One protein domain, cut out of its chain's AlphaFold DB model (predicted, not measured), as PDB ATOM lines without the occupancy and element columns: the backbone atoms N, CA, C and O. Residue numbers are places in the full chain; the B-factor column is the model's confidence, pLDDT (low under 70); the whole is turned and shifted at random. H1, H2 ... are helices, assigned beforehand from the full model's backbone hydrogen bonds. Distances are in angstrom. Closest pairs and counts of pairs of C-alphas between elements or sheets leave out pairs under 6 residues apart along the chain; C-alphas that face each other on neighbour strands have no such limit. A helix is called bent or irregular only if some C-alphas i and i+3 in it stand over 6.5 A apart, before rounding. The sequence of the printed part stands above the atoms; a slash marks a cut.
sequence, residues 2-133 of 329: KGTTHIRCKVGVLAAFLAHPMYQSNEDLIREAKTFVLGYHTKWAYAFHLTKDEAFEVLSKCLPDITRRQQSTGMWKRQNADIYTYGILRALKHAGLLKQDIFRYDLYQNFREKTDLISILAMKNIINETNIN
ATOM      1  N   LYS A   2    -177.278 182.295 242.244       35.44
ATOM      2  CA  LYS A   2    -176.062 182.378 243.081       35.44
ATOM      3  C   LYS A   2    -174.961 183.212 242.409       35.44
ATOM      4  O   LYS A   2    -174.871 183.220 241.187       35.44
ATOM      5  N   GLY A   3    -174.148 183.906 243.200       31.77
ATOM      6  CA  GLY A   3    -173.244 184.963 242.750       31.77
ATOM      7  C   GLY A   3    -171.888 184.449 242.276       31.77
ATOM      8  O   GLY A   3    -171.510 183.308 242.517       31.77
ATOM      9  N   THR A   4    -171.137 185.311 241.586       35.91
ATOM     10  CA  THR A   4    -169.885 184.959 240.886       35.91
ATOM     11  C   THR A   4    -168.623 185.465 241.576       35.91
ATOM     12  O   THR A   4    -167.513 185.067 241.217       35.91
ATOM     13  N   THR A   5    -168.761 186.359 242.555       39.66
ATOM     14  CA  THR A   5    -167.631 187.023 243.201       39.66
ATOM     15  C   THR A   5    -167.591 186.697 244.688       39.66
ATOM     16  O   THR A   5    -168.512 186.949 245.464       39.66
ATOM     17  N   HIS A   6    -166.462 186.137 245.125       46.16
ATOM     18  CA  HIS A   6    -166.217 185.843 246.532       46.16
ATOM     19  C   HIS A   6    -165.849 187.103 247.339       46.16
ATOM     20  O   HIS A   6    -164.960 187.046 248.176       46.16
ATOM     21  N   ILE A   7    -166.451 188.266 247.107       48.28
ATOM     22  CA  ILE A   7    -165.993 189.520 247.725       48.28
ATOM     23  C   ILE A   7    -166.229 189.500 249.248       48.28
ATOM     24  O   ILE A   7    -167.352 189.590 249.725       48.28
ATOM     25  N   ARG A   8    -165.149 189.369 250.033       52.69
ATOM     26  CA  ARG A   8    -165.169 189.455 251.504       52.69
ATOM     27  C   ARG A   8    -164.589 190.793 251.935       52.69
ATOM     28  O   ARG A   8    -163.412 190.992 251.658       52.69
ATOM     29  N   CYS A   9    -165.312 191.603 252.715       65.75
ATOM     30  CA  CYS A   9    -164.725 192.638 253.585       65.75
ATOM     31  C   CYS A   9    -163.584 193.429 252.874       65.75
ATOM     32  O   CYS A   9    -163.754 193.941 251.771       65.75
ATOM     33  N   LYS A  10    -162.377 193.407 253.444       69.75
ATOM     34  CA  LYS A  10    -161.108 193.928 252.928       69.75
ATOM     35  C   LYS A  10    -160.807 193.607 251.457       69.75
ATOM     36  O   LYS A  10    -160.310 194.458 250.734       69.75
ATOM     37  N   VAL A  11    -161.140 192.405 250.993       71.69
ATOM     38  CA  VAL A  11    -160.907 191.991 249.603       71.69
ATOM     39  C   VAL A  11    -161.821 192.732 248.626       71.69
ATOM     40  O   VAL A  11    -161.402 193.009 247.511       71.69
ATOM     41  N   GLY A  12    -163.037 193.096 249.040       75.44
ATOM     42  CA  GLY A  12    -163.927 193.926 248.221       75.44
ATOM     43  C   GLY A  12    -163.400 195.330 248.015       75.44
ATOM     44  O   GLY A  12    -163.440 195.847 246.904       75.44
ATOM     45  N   VAL A  13    -162.841 195.912 249.074       79.94
ATOM     46  CA  VAL A  13    -162.241 197.247 249.017       79.94
ATOM     47  C   VAL A  13    -160.971 197.242 248.163       79.94
ATOM     48  O   VAL A  13    -160.817 198.089 247.288       79.94
ATOM     49  N   LEU A  14    -160.105 196.238 248.333       81.44
ATOM     50  CA  LEU A  14    -158.936 196.052 247.467       81.44
ATOM     51  C   LEU A  14    -159.335 195.846 246.003       81.44
ATOM     52  O   LEU A  14    -158.755 196.474 245.125       81.44
ATOM     53  N   ALA A  15    -160.344 195.013 245.735       84.69
ATOM     54  CA  ALA A  15    -160.845 194.796 244.381       84.69
ATOM     55  C   ALA A  15    -161.367 196.095 243.752       84.69
ATOM     56  O   ALA A  15    -161.093 196.350 242.580       84.69
ATOM     57  N   ALA A  16    -162.075 196.928 244.522       89.88
ATOM     58  CA  ALA A  16    -162.539 198.234 244.066       89.88
ATOM     59  C   ALA A  16    -161.370 199.131 243.655       89.88
ATOM     60  O   ALA A  16    -161.402 199.676 242.552       89.88
ATOM     61  N   PHE A  17    -160.333 199.250 244.491       89.81
ATOM     62  CA  PHE A  17    -159.146 200.037 244.153       89.81
ATOM     63  C   PHE A  17    -158.435 199.498 242.916       89.81
ATOM     64  O   PHE A  17    -158.219 200.238 241.961       89.81
ATOM     65  N   LEU A  18    -158.143 198.200 242.884       90.12
ATOM     66  CA  LEU A  18    -157.415 197.588 241.772       90.12
ATOM     67  C   LEU A  18    -158.202 197.595 240.449       90.12
ATOM     68  O   LEU A  18    -157.614 197.420 239.387       90.12
ATOM     69  N   ALA A  19    -159.518 197.831 240.477       89.75
ATOM     70  CA  ALA A  19    -160.310 198.029 239.266       89.75
ATOM     71  C   ALA A  19    -160.132 199.415 238.627       89.75
ATOM     72  O   ALA A  19    -160.445 199.562 237.442       89.75
ATOM     73  N   HIS A  20    -159.678 200.417 239.384       90.94
ATOM     74  CA  HIS A  20    -159.574 201.793 238.917       90.94
ATOM     75  C   HIS A  20    -158.137 202.129 238.468       90.94
ATOM     76  O   HIS A  20    -157.195 201.898 239.233       90.94
ATOM     77  N   PRO A  21    -157.933 202.748 237.284       89.69
ATOM     78  CA  PRO A  21    -156.594 203.026 236.754       89.69
ATOM     79  C   PRO A  21    -155.675 203.837 237.676       89.69
ATOM     80  O   PRO A  21    -154.466 203.639 237.661       89.69
ATOM     81  N   MET A  22    -156.245 204.714 238.506       88.19
ATOM     82  CA  MET A  22    -155.494 205.526 239.474       88.19
ATOM     83  C   MET A  22    -154.810 204.704 240.578       88.19
ATOM     84  O   MET A  22    -153.796 205.134 241.115       88.19
ATOM     85  N   TYR A  23    -155.351 203.532 240.925       88.06
ATOM     86  CA  TYR A  23    -154.864 202.723 242.049       88.06
ATOM     87  C   TYR A  23    -154.347 201.344 241.634       88.06
ATOM     88  O   TYR A  23    -153.682 200.688 242.432       88.06
ATOM     89  N   GLN A  24    -154.614 200.894 240.403       87.50
ATOM     90  CA  GLN A  24    -154.211 199.564 239.921       87.50
ATOM     91  C   GLN A  24    -152.691 199.320 239.952       87.50
ATOM     92  O   GLN A  24    -152.271 198.169 239.973       87.50
ATOM     93  N   SER A  25    -151.886 200.388 239.958       86.62
ATOM     94  CA  SER A  25    -150.416 200.351 240.012       86.62
ATOM     95  C   SER A  25    -149.851 200.694 241.397       86.62
ATOM     96  O   SER A  25    -148.648 200.870 241.542       86.62
ATOM     97  N   ASN A  26    -150.697 200.834 242.420       86.56
ATOM     98  CA  ASN A  26    -150.246 201.132 243.777       86.56
ATOM     99  C   ASN A  26    -149.618 199.878 244.416       86.56
ATOM    100  O   ASN A  26    -150.313 198.896 244.690       86.56
ATOM    101  N   GLU A  27    -148.310 199.927 244.672       87.00
ATOM    102  CA  GLU A  27    -147.529 198.784 245.161       87.00
ATOM    103  C   GLU A  27    -148.031 198.236 246.505       87.00
ATOM    104  O   GLU A  27    -148.054 197.020 246.704       87.00
ATOM    105  N   ASP A  28    -148.511 199.097 247.408       81.69
ATOM    106  CA  ASP A  28    -149.044 198.668 248.704       81.69
ATOM    107  C   ASP A  28    -150.339 197.873 248.555       81.69
ATOM    108  O   ASP A  28    -150.498 196.815 249.169       81.69
ATOM    109  N   LEU A  29    -151.261 198.360 247.719       83.94
ATOM    110  CA  LEU A  29    -152.508 197.663 247.394       83.94
ATOM    111  C   LEU A  29    -152.232 196.315 246.722       83.94
ATOM    112  O   LEU A  29    -152.857 195.311 247.074       83.94
ATOM    113  N   ILE A  30    -151.274 196.277 245.793       86.88
ATOM    114  CA  ILE A  30    -150.850 195.051 245.110       86.88
ATOM    115  C   ILE A  30    -150.255 194.064 246.117       86.88
ATOM    116  O   ILE A  30    -150.709 192.923 246.194       86.88
ATOM    117  N   ARG A  31    -149.285 194.488 246.935       85.19
ATOM    118  CA  ARG A  31    -148.639 193.657 247.967       85.19
ATOM    119  C   ARG A  31    -149.658 193.047 248.927       85.19
ATOM    120  O   ARG A  31    -149.586 191.862 249.268       85.19
ATOM    121  N   GLU A  32    -150.644 193.834 249.333       81.62
ATOM    122  CA  GLU A  32    -151.713 193.392 250.218       81.62
ATOM    123  C   GLU A  32    -152.644 192.379 249.537       81.62
ATOM    124  O   GLU A  32    -152.975 191.344 250.121       81.62
ATOM    125  N   ALA A  33    -153.004 192.612 248.273       83.50
ATOM    126  CA  ALA A  33    -153.767 191.661 247.475       83.50
ATOM    127  C   ALA A  33    -153.000 190.343 247.240       83.50
ATOM    128  O   ALA A  33    -153.577 189.267 247.420       83.50
ATOM    129  N   LYS A  34    -151.690 190.391 246.948       86.06
ATOM    130  CA  LYS A  34    -150.824 189.199 246.850       86.06
ATOM    131  C   LYS A  34    -150.828 188.393 248.149       86.06
ATOM    132  O   LYS A  34    -150.963 187.170 248.115       86.06
ATOM    133  N   THR A  35    -150.765 189.072 249.293       83.25
ATOM    134  CA  THR A  35    -150.829 188.428 250.616       83.25
ATOM    135  C   THR A  35    -152.131 187.644 250.807       83.25
ATOM    136  O   THR A  35    -152.116 186.564 251.392       83.25
ATOM    137  N   PHE A  36    -153.264 188.110 250.267       77.25
ATOM    138  CA  PHE A  36    -154.516 187.341 250.305       77.25
ATOM    139  C   PHE A  36    -154.509 186.099 249.422       77.25
ATOM    140  O   PHE A  36    -155.106 185.088 249.801       77.25
ATOM    141  N   VAL A  37    -153.882 186.184 248.250       79.88
ATOM    142  CA  VAL A  37    -153.783 185.058 247.314       79.88
ATOM    143  C   VAL A  37    -152.877 183.966 247.891       79.88
ATOM    144  O   VAL A  37    -153.245 182.791 247.850       79.88
ATOM    145  N   LEU A  38    -151.742 184.364 248.476       77.25
ATOM    146  CA  LEU A  38    -150.714 183.474 249.031       77.25
ATOM    147  C   LEU A  38    -150.997 183.012 250.476       77.25
ATOM    148  O   LEU A  38    -150.444 182.008 250.919       77.25
ATOM    149  N   GLY A  39    -151.820 183.747 251.228       66.44
ATOM    150  CA  GLY A  39    -151.995 183.572 252.671       66.44
ATOM    151  C   GLY A  39    -152.948 182.454 253.119       66.44
ATOM    152  O   GLY A  39    -153.444 181.632 252.341       66.44
ATOM    153  N   TYR A  40    -153.225 182.441 254.430       48.09
ATOM    154  CA  TYR A  40    -154.024 181.420 255.117       48.09
ATOM    155  C   TYR A  40    -155.415 181.278 254.465       48.09
ATOM    156  O   TYR A  40    -156.166 182.250 254.344       48.09
ATOM    157  N   HIS A  41    -155.751 180.054 254.044       54.72
ATOM    158  CA  HIS A  41    -156.946 179.656 253.276       54.72
ATOM    159  C   HIS A  41    -156.909 179.791 251.743       54.72
ATOM    160  O   HIS A  41    -157.952 179.552 251.129       54.72
ATOM    161  N   THR A  42    -155.755 180.066 251.111       61.25
ATOM    162  CA  THR A  42    -155.532 179.833 249.660       61.25
ATOM    163  C   THR A  42    -156.649 180.400 248.780       61.25
ATOM    164  O   THR A  42    -157.425 179.670 248.159       61.25
ATOM    165  N   LYS A  43    -156.799 181.726 248.785       76.44
ATOM    166  CA  LYS A  43    -157.925 182.413 248.147       76.44
ATOM    167  C   LYS A  43    -157.620 182.800 246.693       76.44
ATOM    168  O   LYS A  43    -157.734 183.958 246.297       76.44
ATOM    169  N   TRP A  44    -157.230 181.813 245.895       83.31
ATOM    170  CA  TRP A  44    -156.659 182.006 244.557       83.31
ATOM    171  C   TRP A  44    -157.562 182.750 243.572       83.31
ATOM    172  O   TRP A  44    -157.066 183.519 242.755       83.31
ATOM    173  N   ALA A  45    -158.884 182.593 243.697       82.06
ATOM    174  CA  ALA A  45    -159.863 183.284 242.857       82.06
ATOM    175  C   ALA A  45    -159.705 184.821 242.863       82.06
ATOM    176  O   ALA A  45    -160.067 185.478 241.891       82.06
ATOM    177  N   TYR A  46    -159.134 185.409 243.923       81.06
ATOM    178  CA  TYR A  46    -158.924 186.857 243.994       81.06
ATOM    179  C   TYR A  46    -157.798 187.378 243.107       81.06
ATOM    180  O   TYR A  46    -157.761 188.578 242.848       81.06
ATOM    181  N   ALA A  47    -156.915 186.510 242.605       87.25
ATOM    182  CA  ALA A  47    -155.866 186.928 241.680       87.25
ATOM    183  C   ALA A  47    -156.438 187.536 240.386       87.25
ATOM    184  O   ALA A  47    -155.752 188.307 239.728       87.25
ATOM    185  N   PHE A  48    -157.715 187.288 240.062       87.69
ATOM    186  CA  PHE A  48    -158.413 187.967 238.967       87.69
ATOM    187  C   PHE A  48    -158.461 189.504 239.109       87.69
ATOM    188  O   PHE A  48    -158.629 190.210 238.119       87.69
ATOM    189  N   HIS A  49    -158.338 190.035 240.327       86.44
ATOM    190  CA  HIS A  49    -158.333 191.482 240.565       86.44
ATOM    191  C   HIS A  49    -156.944 192.118 240.432       86.44
ATOM    192  O   HIS A  49    -156.850 193.339 240.414       86.44
ATOM    193  N   LEU A  50    -155.880 191.316 240.354       89.75
ATOM    194  CA  LEU A  50    -154.529 191.802 240.082       89.75
ATOM    195  C   LEU A  50    -154.356 192.076 238.580       89.75
ATOM    196  O   LEU A  50    -155.112 191.563 237.749       89.75
ATOM    197  N   THR A  51    -153.330 192.845 238.211       91.06
ATOM    198  CA  THR A  51    -152.901 192.911 236.806       91.06
ATOM    199  C   THR A  51    -152.475 191.517 236.329       91.06
ATOM    200  O   THR A  51    -152.203 190.624 237.136       91.06
ATOM    201  N   LYS A  52    -152.451 191.297 235.012       93.19
ATOM    202  CA  LYS A  52    -152.137 189.979 234.439       93.19
ATOM    203  C   LYS A  52    -150.782 189.445 234.917       93.19
ATOM    204  O   LYS A  52    -150.704 188.284 235.313       93.19
ATOM    205  N   ASP A  53    -149.762 190.295 234.920       93.62
ATOM    206  CA  ASP A  53    -148.397 189.919 235.300       93.62
ATOM    207  C   ASP A  53    -148.313 189.573 236.790       93.62
ATOM    208  O   ASP A  53    -147.747 188.549 237.173       93.62
ATOM    209  N   GLU A  54    -148.985 190.363 237.628       94.25
ATOM    210  CA  GLU A  54    -149.033 190.134 239.070       94.25
ATOM    211  C   GLU A  54    -149.812 188.864 239.423       94.25
ATOM    212  O   GLU A  54    -149.408 188.101 240.304       94.25
ATOM    213  N   ALA A  55    -150.912 188.598 238.710       93.62
ATOM    214  CA  ALA A  55    -151.676 187.364 238.833       93.62
ATOM    215  C   ALA A  55    -150.849 186.142 238.403       93.62
ATOM    216  O   ALA A  55    -150.873 185.119 239.090       93.62
ATOM    217  N   PHE A  56    -150.102 186.247 237.299       95.69
ATOM    218  CA  PHE A  56    -149.201 185.198 236.825       95.69
ATOM    219  C   PHE A  56    -148.122 184.876 237.857       95.69
ATOM    220  O   PHE A  56    -147.925 183.703 238.181       95.69
ATOM    221  N   GLU A  57    -147.467 185.892 238.423       94.50
ATOM    222  CA  GLU A  57    -146.403 185.710 239.412       94.50
ATOM    223  C   GLU A  57    -146.892 184.921 240.638       94.50
ATOM    224  O   GLU A  57    -146.277 183.926 241.039       94.50
ATOM    225  N   VAL A  58    -148.022 185.327 241.231       92.31
ATOM    226  CA  VAL A  58    -148.538 184.676 242.445       92.31
ATOM    227  C   VAL A  58    -149.156 183.311 242.169       92.31
ATOM    228  O   VAL A  58    -148.953 182.380 242.952       92.31
ATOM    229  N   LEU A  59    -149.898 183.156 241.068       93.62
ATOM    230  CA  LEU A  59    -150.561 181.891 240.760       93.62
ATOM    231  C   LEU A  59    -149.573 180.828 240.292       93.62
ATOM    232  O   LEU A  59    -149.780 179.666 240.625       93.62
ATOM    233  N   SER A  60    -148.473 181.195 239.628       93.75
ATOM    234  CA  SER A  60    -147.413 180.242 239.267       93.75
ATOM    235  C   SER A  60    -146.815 179.567 240.504       93.75
ATOM    236  O   SER A  60    -146.616 178.355 240.514       93.75
ATOM    237  N   LYS A  61    -146.622 180.325 241.594       91.88
ATOM    238  CA  LYS A  61    -146.164 179.799 242.894       91.88
ATOM    239  C   LYS A  61    -147.200 178.883 243.557       91.88
ATOM    240  O   LYS A  61    -146.841 177.954 244.273       91.88
ATOM    241  N   CYS A  62    -148.488 179.139 243.323       90.88
ATOM    242  CA  CYS A  62    -149.589 178.358 243.891       90.88
ATOM    243  C   CYS A  62    -149.968 177.136 243.048       90.88
ATOM    244  O   CYS A  62    -150.647 176.245 243.560       90.88
ATOM    245  N   LEU A  63    -149.570 177.092 241.775       91.62
ATOM    246  CA  LEU A  63    -150.065 176.135 240.789       91.62
ATOM    247  C   LEU A  63    -149.935 174.668 241.233       91.62
ATOM    248  O   LEU A  63    -150.931 173.954 241.113       91.62
ATOM    249  N   PRO A  64    -148.817 174.214 241.840       91.19
ATOM    250  CA  PRO A  64    -148.727 172.842 242.343       91.19
ATOM    251  C   PRO A  64    -149.798 172.511 243.392       91.19
ATOM    252  O   PRO A  64    -150.395 171.434 243.357       91.19
ATOM    253  N   ASP A  65    -150.085 173.436 244.312       90.69
ATOM    254  CA  ASP A  65    -151.114 173.234 245.336       90.69
ATOM    255  C   ASP A  65    -152.529 173.346 244.749       90.69
ATOM    256  O   ASP A  65    -153.412 172.585 245.145       90.69
ATOM    257  N   ILE A  66    -152.739 174.227 243.762       90.94
ATOM    258  CA  ILE A  66    -153.992 174.299 242.995       90.94
ATOM    259  C   ILE A  66    -154.265 172.943 242.347       90.94
ATOM    260  O   ILE A  66    -155.293 172.333 242.636       90.94
ATOM    261  N   THR A  67    -153.340 172.424 241.543       90.62
ATOM    262  CA  THR A  67    -153.503 171.141 240.849       90.62
ATOM    263  C   THR A  67    -153.726 169.990 241.829       90.62
ATOM    264  O   THR A  67    -154.648 169.196 241.652       90.62
ATOM    265  N   ARG A  68    -152.945 169.924 242.916       90.12
ATOM    266  CA  ARG A  68    -153.050 168.857 243.925       90.12
ATOM    267  C   ARG A  68    -154.409 168.821 244.627       90.12
ATOM    268  O   ARG A  68    -154.854 167.748 245.030       90.12
ATOM    269  N   ARG A  69    -155.059 169.975 244.815       90.25
ATOM    270  CA  ARG A  69    -156.352 170.078 245.515       90.25
ATOM    271  C   ARG A  69    -157.573 169.884 244.613       90.25
ATOM    272  O   ARG A  69    -158.689 169.904 245.135       90.25
ATOM    273  N   GLN A  70    -157.389 169.697 243.305       91.06
ATOM    274  CA  GLN A  70    -158.489 169.376 242.398       91.06
ATOM    275  C   GLN A  70    -159.073 167.999 242.756       91.06
ATOM    276  O   GLN A  70    -158.355 167.007 242.882       91.06
ATOM    277  N   GLN A  71    -160.386 167.940 242.946       90.00
ATOM    278  CA  GLN A  71    -161.115 166.701 243.209       90.00
ATOM    279  C   GLN A  71    -161.318 165.913 241.914       90.00
ATOM    280  O   GLN A  71    -161.241 166.481 240.829       90.00
ATOM    281  N   SER A  72    -161.660 164.625 242.022       88.31
ATOM    282  CA  SER A  72    -161.946 163.762 240.863       88.31
ATOM    283  C   SER A  72    -163.087 164.253 239.977       88.31
ATOM    284  O   SER A  72    -163.154 163.901 238.808       88.31
ATOM    285  N   THR A  73    -163.959 165.094 240.525       86.81
ATOM    286  CA  THR A  73    -165.021 165.790 239.798       86.81
ATOM    287  C   THR A  73    -164.507 166.981 238.976       86.81
ATOM    288  O   THR A  73    -165.292 167.663 238.333       86.81
ATOM    289  N   GLY A  74    -163.221 167.317 239.047       86.88
ATOM    290  CA  GLY A  74    -162.658 168.528 238.450       86.88
ATOM    291  C   GLY A  74    -162.844 169.799 239.287       86.88
ATOM    292  O   GLY A  74    -162.313 170.840 238.916       86.88
ATOM    293  N   MET A  75    -163.543 169.735 240.429       89.75
ATOM    294  CA  MET A  75    -163.853 170.889 241.291       89.75
ATOM    295  C   MET A  75    -162.871 171.054 242.467       89.75
ATOM    296  O   MET A  75    -162.173 170.119 242.846       89.75
ATOM    297  N   TRP A  76    -162.854 172.230 243.111       86.88
ATOM    298  CA  TRP A  76    -161.915 172.546 244.214       86.88
ATOM    299  C   TRP A  76    -162.523 172.636 245.624       86.88
ATOM    300  O   TRP A  76    -161.802 172.867 246.599       86.88
ATOM    301  N   LYS A  77    -163.840 172.470 245.775       80.06
ATOM    302  CA  LYS A  77    -164.531 172.473 247.078       80.06
ATOM    303  C   LYS A  77    -165.682 171.478 247.098       80.06
ATOM    304  O   LYS A  77    -166.173 171.083 246.055       80.06
ATOM    305  N   ARG A  78    -166.128 171.107 248.305       70.75
ATOM    306  CA  ARG A  78    -167.341 170.292 248.509       70.75
ATOM    307  C   ARG A  78    -168.626 171.129 248.522       70.75
ATOM    308  O   ARG A  78    -169.630 170.709 247.972       70.75
ATOM    309  N   GLN A  79    -168.600 172.306 249.149       75.31
ATOM    310  CA  GLN A  79    -169.745 173.224 249.230       75.31
ATOM    311  C   GLN A  79    -169.535 174.418 248.297       75.31
ATOM    312  O   GLN A  79    -168.434 174.973 248.279       75.31
ATOM    313  N   ASN A  80    -170.586 174.816 247.567       73.88
ATOM    314  CA  ASN A  80    -170.547 175.901 246.566       73.88
ATOM    315  C   ASN A  80    -169.366 175.726 245.592       73.88
ATOM    316  O   ASN A  80    -168.572 176.638 245.344       73.88
ATOM    317  N   ALA A  81    -169.199 174.473 245.162       83.50
ATOM    318  CA  ALA A  81    -168.060 173.988 244.402       83.50
ATOM    319  C   ALA A  81    -167.981 174.632 243.015       83.50
ATOM    320  O   ALA A  81    -166.892 174.980 242.571       83.50
ATOM    321  N   ASP A  82    -169.135 174.844 242.390       85.12
ATOM    322  CA  ASP A  82    -169.366 175.578 241.149       85.12
ATOM    323  C   ASP A  82    -168.804 177.005 241.208       85.12
ATOM    324  O   ASP A  82    -167.909 177.345 240.435       85.12
ATOM    325  N   ILE A  83    -169.252 177.810 242.176       82.94
ATOM    326  CA  ILE A  83    -168.862 179.222 242.327       82.94
ATOM    327  C   ILE A  83    -167.358 179.338 242.574       82.94
ATOM    328  O   ILE A  83    -166.657 180.129 241.937       82.94
ATOM    329  N   TYR A  84    -166.842 178.514 243.489       83.38
ATOM    330  CA  TYR A  84    -165.426 178.539 243.828       83.38
ATOM    331  C   TYR A  84    -164.547 178.087 242.658       83.38
ATOM    332  O   TYR A  84    -163.502 178.688 242.405       83.38
ATOM    333  N   THR A  85    -164.979 177.054 241.932       89.56
ATOM    334  CA  THR A  85    -164.266 176.552 240.755       89.56
ATOM    335  C   THR A  85    -164.280 177.594 239.640       89.56
ATOM    336  O   THR A  85    -163.212 177.919 239.134       89.56
ATOM    337  N   TYR A  86    -165.426 178.215 239.334       89.44
ATOM    338  CA  TYR A  86    -165.505 179.314 238.363       89.44
ATOM    339  C   TYR A  86    -164.517 180.439 238.695       89.44
ATOM    340  O   TYR A  86    -163.751 180.865 237.831       89.44
ATOM    341  N   GLY A  87    -164.456 180.867 239.961       88.06
ATOM    342  CA  GLY A  87    -163.511 181.893 240.408       88.06
ATOM    343  C   GLY A  87    -162.038 181.514 240.194       88.06
ATOM    344  O   GLY A  87    -161.251 182.350 239.748       88.06
ATOM    345  N   ILE A  88    -161.654 180.262 240.474       90.31
ATOM    346  CA  ILE A  88    -160.287 179.768 240.227       90.31
ATOM    347  C   ILE A  88    -159.979 179.742 238.730       90.31
ATOM    348  O   ILE A  88    -158.945 180.266 238.318       90.31
ATOM    349  N   LEU A  89    -160.869 179.170 237.915       92.81
ATOM    350  CA  LEU A  89    -160.665 179.075 236.468       92.81
ATOM    351  C   LEU A  89    -160.552 180.461 235.834       92.81
ATOM    352  O   LEU A  89    -159.683 180.690 234.996       92.81
ATOM    353  N   ARG A  90    -161.375 181.413 236.285       92.12
ATOM    354  CA  ARG A  90    -161.315 182.816 235.869       92.12
ATOM    355  C   ARG A  90    -159.964 183.451 236.196       92.12
ATOM    356  O   ARG A  90    -159.380 184.107 235.337       92.12
ATOM    357  N   ALA A  91    -159.450 183.236 237.406       92.19
ATOM    358  CA  ALA A  91    -158.148 183.754 237.821       92.19
ATOM    359  C   ALA A  91    -156.989 183.123 237.025       92.19
ATOM    360  O   ALA A  91    -156.109 183.838 236.549       92.19
ATOM    361  N   LEU A  92    -157.019 181.805 236.809       94.38
ATOM    362  CA  LEU A  92    -156.029 181.092 235.994       94.38
ATOM    363  C   LEU A  92    -156.065 181.531 234.526       94.38
ATOM    364  O   LEU A  92    -155.010 181.712 233.920       94.38
ATOM    365  N   LYS A  93    -157.261 181.726 233.952       94.75
ATOM    366  CA  LYS A  93    -157.424 182.212 232.576       94.75
ATOM    367  C   LYS A  93    -156.864 183.621 232.429       94.75
ATOM    368  O   LYS A  93    -156.101 183.869 231.502       94.75
ATOM    369  N   HIS A  94    -157.195 184.512 233.364       94.31
ATOM    370  CA  HIS A  94    -156.657 185.875 233.413       94.31
ATOM    371  C   HIS A  94    -155.128 185.890 233.451       94.31
ATOM    372  O   HIS A  94    -154.503 186.589 232.660       94.31
ATOM    373  N   ALA A  95    -154.527 185.038 234.285       95.19
ATOM    374  CA  ALA A  95    -153.078 184.882 234.383       95.19
ATOM    375  C   ALA A  95    -152.427 184.146 233.192       95.19
ATOM    376  O   ALA A  95    -151.206 184.079 233.119       95.19
ATOM    377  N   GLY A  96    -153.195 183.570 232.258       94.94
ATOM    378  CA  GLY A  96    -152.647 182.760 231.160       94.94
ATOM    379  C   GLY A  96    -152.097 181.391 231.590       94.94
ATOM    380  O   GLY A  96    -151.288 180.798 230.879       94.94
ATOM    381  N   LEU A  97    -152.532 180.882 232.745       94.44
ATOM    382  CA  LEU A  97    -152.100 179.607 233.333       94.44
ATOM    383  C   LEU A  97    -153.133 178.481 233.175       94.44
ATOM    384  O   LEU A  97    -152.882 177.349 233.583       94.44
ATOM    385  N   LEU A  98    -154.302 178.770 232.602       92.88
ATOM    386  CA  LEU A  98    -155.353 177.777 232.401       92.88
ATOM    387  C   LEU A  98    -155.043 176.882 231.192       92.88
ATOM    388  O   LEU A  98    -155.470 177.174 230.077       92.88
ATOM    389  N   LYS A  99    -154.301 175.793 231.417       88.56
ATOM    390  CA  LYS A  99    -153.999 174.778 230.398       88.56
ATOM    391  C   LYS A  99    -154.394 173.391 230.905       88.56
ATOM    392  O   LYS A  99    -153.966 172.998 231.985       88.56
ATOM    393  N   GLN A 100    -155.250 172.680 230.168       85.62
ATOM    394  CA  GLN A 100    -155.859 171.416 230.620       85.62
ATOM    395  C   GLN A 100    -154.826 170.322 230.939       85.62
ATOM    396  O   GLN A 100    -155.043 169.543 231.857       85.62
ATOM    397  N   ASP A 101    -153.709 170.286 230.218       86.31
ATOM    398  CA  ASP A 101    -152.583 169.360 230.406       86.31
ATOM    399  C   ASP A 101    -151.896 169.487 231.777       86.31
ATOM    400  O   ASP A 101    -151.257 168.546 232.242       86.31
ATOM    401  N   ILE A 102    -152.067 170.620 232.460       85.75
ATOM    402  CA  ILE A 102    -151.558 170.844 233.819       85.75
ATOM    403  C   ILE A 102    -152.469 170.196 234.879       85.75
ATOM    404  O   ILE A 102    -152.032 169.940 236.004       85.75
ATOM    405  N   PHE A 103    -153.739 169.942 234.555       88.19
ATOM    406  CA  PHE A 103    -154.750 169.511 235.518       88.19
ATOM    407  C   PHE A 103    -155.056 168.023 235.407       88.19
ATOM    408  O   PHE A 103    -155.111 167.444 234.327       88.19
ATOM    409  N   ARG A 104    -155.279 167.396 236.568       84.00
ATOM    410  CA  ARG A 104    -155.467 165.945 236.675       84.00
ATOM    411  C   ARG A 104    -156.823 165.487 236.140       84.00
ATOM    412  O   ARG A 104    -156.945 164.355 235.683       84.00
ATOM    413  N   TYR A 105    -157.833 166.343 236.250       88.69
ATOM    414  CA  TYR A 105    -159.212 166.048 235.876       88.69
ATOM    415  C   TYR A 105    -159.742 167.119 234.915       88.69
ATOM    416  O   TYR A 105    -159.220 168.240 234.878       88.69
ATOM    417  N   ASP A 106    -160.774 166.779 234.138       86.94
ATOM    418  CA  ASP A 106    -161.413 167.708 233.196       86.94
ATOM    419  C   ASP A 106    -161.929 168.948 233.947       86.94
ATOM    420  O   ASP A 106    -162.718 168.851 234.890       86.94
ATOM    421  N   LEU A 107    -161.447 170.124 233.540       84.94
ATOM    422  CA  LEU A 107    -161.777 171.415 234.150       84.94
ATOM    423  C   LEU A 107    -163.237 171.827 233.938       84.94
ATOM    424  O   LEU A 107    -163.767 172.656 234.680       84.94
ATOM    425  N   TYR A 108    -163.865 171.289 232.896       86.81
ATOM    426  CA  TYR A 108    -165.098 171.796 232.309       86.81
ATOM    427  C   TYR A 108    -166.260 170.813 232.394       86.81
ATOM    428  O   TYR A 108    -167.405 171.227 232.205       86.81
ATOM    429  N   GLN A 109    -165.987 169.545 232.718       85.44
ATOM    430  CA  GLN A 109    -166.992 168.483 232.823       85.44
ATOM    431  C   GLN A 109    -168.227 168.925 233.619       85.44
ATOM    432  O   GLN A 109    -169.355 168.755 233.177       85.44
ATOM    433  N   ASN A 110    -168.021 169.575 234.766       84.56
ATOM    434  CA  ASN A 110    -169.112 169.974 235.654       84.56
ATOM    435  C   ASN A 110    -169.963 171.163 235.182       84.56
ATOM    436  O   ASN A 110    -170.996 171.423 235.809       84.56
ATOM    437  N   PHE A 111    -169.524 171.883 234.145       87.81
ATOM    438  CA  PHE A 111    -170.204 173.068 233.615       87.81
ATOM    439  C   PHE A 111    -170.928 172.793 232.295       87.81
ATOM    440  O   PHE A 111    -172.005 173.334 232.087       87.81
ATOM    441  N   ARG A 112    -170.385 171.928 231.424       83.81
ATOM    442  CA  ARG A 112    -170.967 171.654 230.093       83.81
ATOM    443  C   ARG A 112    -172.362 171.025 230.134       83.81
ATOM    444  O   ARG A 112    -173.126 171.155 229.189       83.81
ATOM    445  N   GLU A 113    -172.698 170.341 231.223       77.12
ATOM    446  CA  GLU A 113    -173.959 169.600 231.358       77.12
ATOM    447  C   GLU A 113    -175.075 170.412 232.035       77.12
ATOM    448  O   GLU A 113    -176.179 169.902 232.230       77.12
ATOM    449  N   LYS A 114    -174.812 171.664 232.433       84.00
ATOM    450  CA  LYS A 114    -175.728 172.448 233.271       84.00
ATOM    451  C   LYS A 114    -176.094 173.785 232.648       84.00
ATOM    452  O   LYS A 114    -175.274 174.480 232.059       84.00
ATOM    453  N   THR A 115    -177.341 174.179 232.876       82.69
ATOM    454  CA  THR A 115    -177.927 175.442 232.408       82.69
ATOM    455  C   THR A 115    -178.062 176.485 233.519       82.69
ATOM    456  O   THR A 115    -178.746 177.490 233.345       82.69
ATOM    457  N   ASP A 116    -177.427 176.268 234.675       86.88
ATOM    458  CA  ASP A 116    -177.393 177.264 235.743       86.88
ATOM    459  C   ASP A 116    -176.467 178.445 235.391       86.88
ATOM    460  O   ASP A 116    -175.577 178.342 234.544       86.88
ATOM    461  N   LEU A 117    -176.664 179.576 236.076       87.44
ATOM    462  CA  LEU A 117    -175.923 180.817 235.844       87.44
ATOM    463  C   LEU A 117    -174.394 180.632 235.851       87.44
ATOM    464  O   LEU A 117    -173.713 181.185 234.988       87.44
ATOM    465  N   ILE A 118    -173.838 179.888 236.812       88.38
ATOM    466  CA  ILE A 118    -172.381 179.741 236.936       88.38
ATOM    467  C   ILE A 118    -171.842 178.904 235.780       88.38
ATOM    468  O   ILE A 118    -170.806 179.244 235.211       88.38
ATOM    469  N   SER A 119    -172.570 177.860 235.392       89.88
ATOM    470  CA  SER A 119    -172.235 177.032 234.235       89.88
ATOM    471  C   SER A 119    -172.284 177.826 232.928       89.88
ATOM    472  O   SER A 119    -171.337 177.769 232.147       89.88
ATOM    473  N   ILE A 120    -173.303 178.668 232.737       90.94
ATOM    474  CA  ILE A 120    -173.408 179.571 231.578       90.94
ATOM    475  C   ILE A 120    -172.246 180.565 231.527       90.94
ATOM    476  O   ILE A 120    -171.633 180.761 230.475       90.94
ATOM    477  N   LEU A 121    -171.889 181.162 232.663       91.12
ATOM    478  CA  LEU A 121    -170.747 182.068 232.739       91.12
ATOM    479  C   LEU A 121    -169.417 181.350 232.501       91.12
ATOM    480  O   LEU A 121    -168.542 181.906 231.841       91.12
ATOM    481  N   ALA A 122    -169.255 180.119 232.989       91.62
ATOM    482  CA  ALA A 122    -168.073 179.308 232.722       91.62
ATOM    483  C   ALA A 122    -167.955 178.974 231.227       91.62
ATOM    484  O   ALA A 122    -166.904 179.215 230.629       91.62
ATOM    485  N   MET A 123    -169.036 178.503 230.599       91.31
ATOM    486  CA  MET A 123    -169.067 178.222 229.161       91.31
ATOM    487  C   MET A 123    -168.711 179.474 228.346       91.31
ATOM    488  O   MET A 123    -167.863 179.412 227.454       91.31
ATOM    489  N   LYS A 124    -169.266 180.640 228.705       91.00
ATOM    490  CA  LYS A 124    -169.063 181.894 227.963       91.00
ATOM    491  C   LYS A 124    -167.669 182.474 228.172       91.00
ATOM    492  O   LYS A 124    -166.958 182.761 227.214       91.00
ATOM    493  N   ASN A 125    -167.273 182.653 229.430       90.56
ATOM    494  CA  ASN A 125    -166.104 183.451 229.792       90.56
ATOM    495  C   ASN A 125    -164.842 182.618 229.978       90.56
ATOM    496  O   ASN A 125    -163.749 183.185 229.961       90.56
ATOM    497  N   ILE A 126    -164.949 181.298 230.157       91.06
ATOM    498  CA  ILE A 126    -163.802 180.400 230.347       91.06
ATOM    499  C   ILE A 126    -163.603 179.523 229.115       91.06
ATOM    500  O   ILE A 126    -162.536 179.606 228.506       91.06
ATOM    501  N   ILE A 127    -164.625 178.764 228.718       89.50
ATOM    502  CA  ILE A 127    -164.546 177.804 227.606       89.50
ATOM    503  C   ILE A 127    -164.607 178.520 226.242       89.50
ATOM    504  O   ILE A 127    -163.985 178.062 225.289       89.50
ATOM    505  N   ASN A 128    -165.246 179.696 226.183       86.94
ATOM    506  CA  ASN A 128    -165.531 180.457 224.960       86.94
ATOM    507  C   ASN A 128    -166.467 179.714 223.989       86.94
ATOM    508  O   ASN A 128    -166.270 179.765 222.774       86.94
ATOM    509  N   GLU A 129    -167.484 179.019 224.502       86.62
ATOM    510  CA  GLU A 129    -168.514 178.441 223.634       86.62
ATOM    511  C   GLU A 129    -169.354 179.553 222.985       86.62
ATOM    512  O   GLU A 129    -169.780 180.506 223.640       86.62
ATOM    513  N   THR A 130    -169.584 179.445 221.676       78.06
ATOM    514  CA  THR A 130    -170.235 180.501 220.884       78.06
ATOM    515  C   THR A 130    -171.761 180.420 220.897       78.06
ATOM    516  O   THR A 130    -172.419 181.436 220.700       78.06
ATOM    517  N   ASN A 131    -172.329 179.239 221.161       81.38
ATOM    518  CA  ASN A 131    -173.764 178.960 221.022       81.38
ATOM    519  C   ASN A 131    -174.465 178.788 222.381       81.38
ATOM    520  O   ASN A 131    -175.289 177.895 222.561       81.38
ATOM    521  N   ILE A 132    -174.118 179.625 223.358       85.19
ATOM    522  CA  ILE A 132    -174.707 179.554 224.698       85.19
ATOM    523  C   ILE A 132    -176.003 180.358 224.717       85.19
ATOM    524  O   ILE A 132    -175.995 181.570 224.494       85.19
ATOM    525  N   ASN A 133    -177.111 179.699 225.052       84.44
ATOM    526  CA  ASN A 133    -178.368 180.391 225.300       84.44
ATOM    527  C   ASN A 133    -178.312 181.111 226.659       84.44
ATOM    528  O   ASN A 133    -178.427 180.484 227.713       84.44
TER     529      ASN A 133
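What this domain is: This is residues 2 to 133 of the 329 residues of an uncharacterized protein of Candidatus Lokiarchaeota archaeon (UniProt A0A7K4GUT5). What shape do these coordinates make? Short H3 sits in the middle of one group of helices, with H2 and H4 packed nearly along it and H1 packed on H2 and H3; H5 crosses H3 steeply and reaches into a second group, where H7 runs beside H5 and small H6 packs on H7. How large is it, and what is it built of? The printed part has 132 residues, with seven named helices in the order H1 to H7 and no named strand, and its class is all helix. It is compact, with a radius of gyration of the C-alphas of 14.6 A and spans of 42 by 31 by 25 A.

Where its parts are: Where do the first helices lie? H1 is residues 9 to 19, 15.9 A long from first to last C-alpha, beginning at C-alpha 9 (-164.725, 192.638, 253.585). H2 is residues 27 to 38, 16.1 A, and H3 is residues 44 to 49, 10.4 A. Which follow? H4, residues 52 to 68, spans 23.2 A and is irregular, with C-alphas 61 and 64 7.4 A apart and a kink of 60 degrees near residue 62. H5 is residues 81 to 94, 19.8 A; H6 is residues 109 to 112, 5.8 A; H7 is residues 117 to 127, 14.4 A, ending at C-alpha 127 (-164.546, 177.804, 227.606).

How they stand to each other: What touches H3, the hub? H1 touches it at a steep tilt of 41 degrees, closest at the C-alphas of Ala 15 and His 49, 5.6 A. H2 and H3 form a helical hairpin, in which H2 touches H3 with residues 33 to 38 alone, closest at C-alphas 37 and 44, 5.0 A, and H3 and H4 form another, closest at C-alphas 47 and 55, 5.1 A. H5 touches it at a steep tilt of 51 degrees, closest at the C-alphas of Phe 48 and Ala 91, 4.4 A. What lies beyond? H7 touches H5 at a shallow tilt of 25 degrees, the same way, closest at C-alphas 86 and 122, 6.2 A. H6 touches H7, closest at C-alphas 111 and 119, 4.5 A; H1 and H7 are apart. How do the helix backbones run? Every O i to N i+4 pair is within hydrogen-bond range in H1, H2 and H5, against 10 of 13 in H4, 6 of 7 in H7 and 0 of 2 in H3, where 3 of 3 O i to N i+3 pairs are; H6 is too short for an O i to N i+4 pair.

The domain as a whole: How far does it reach? The two C-alphas farthest apart, those of Met 22 and Ser 72, are 42.3 A apart. Which links are long, and is there a cut? The links H4 to H5 and H5 to H6 are long, with 12 and 14 residues, and the printed part has no cut. Where is confidence low? The mean pLDDT of the printed part is 83.6, and residues 2 to 10, of which 9 and 10 belong to H1, and 39 to 42 are under 70.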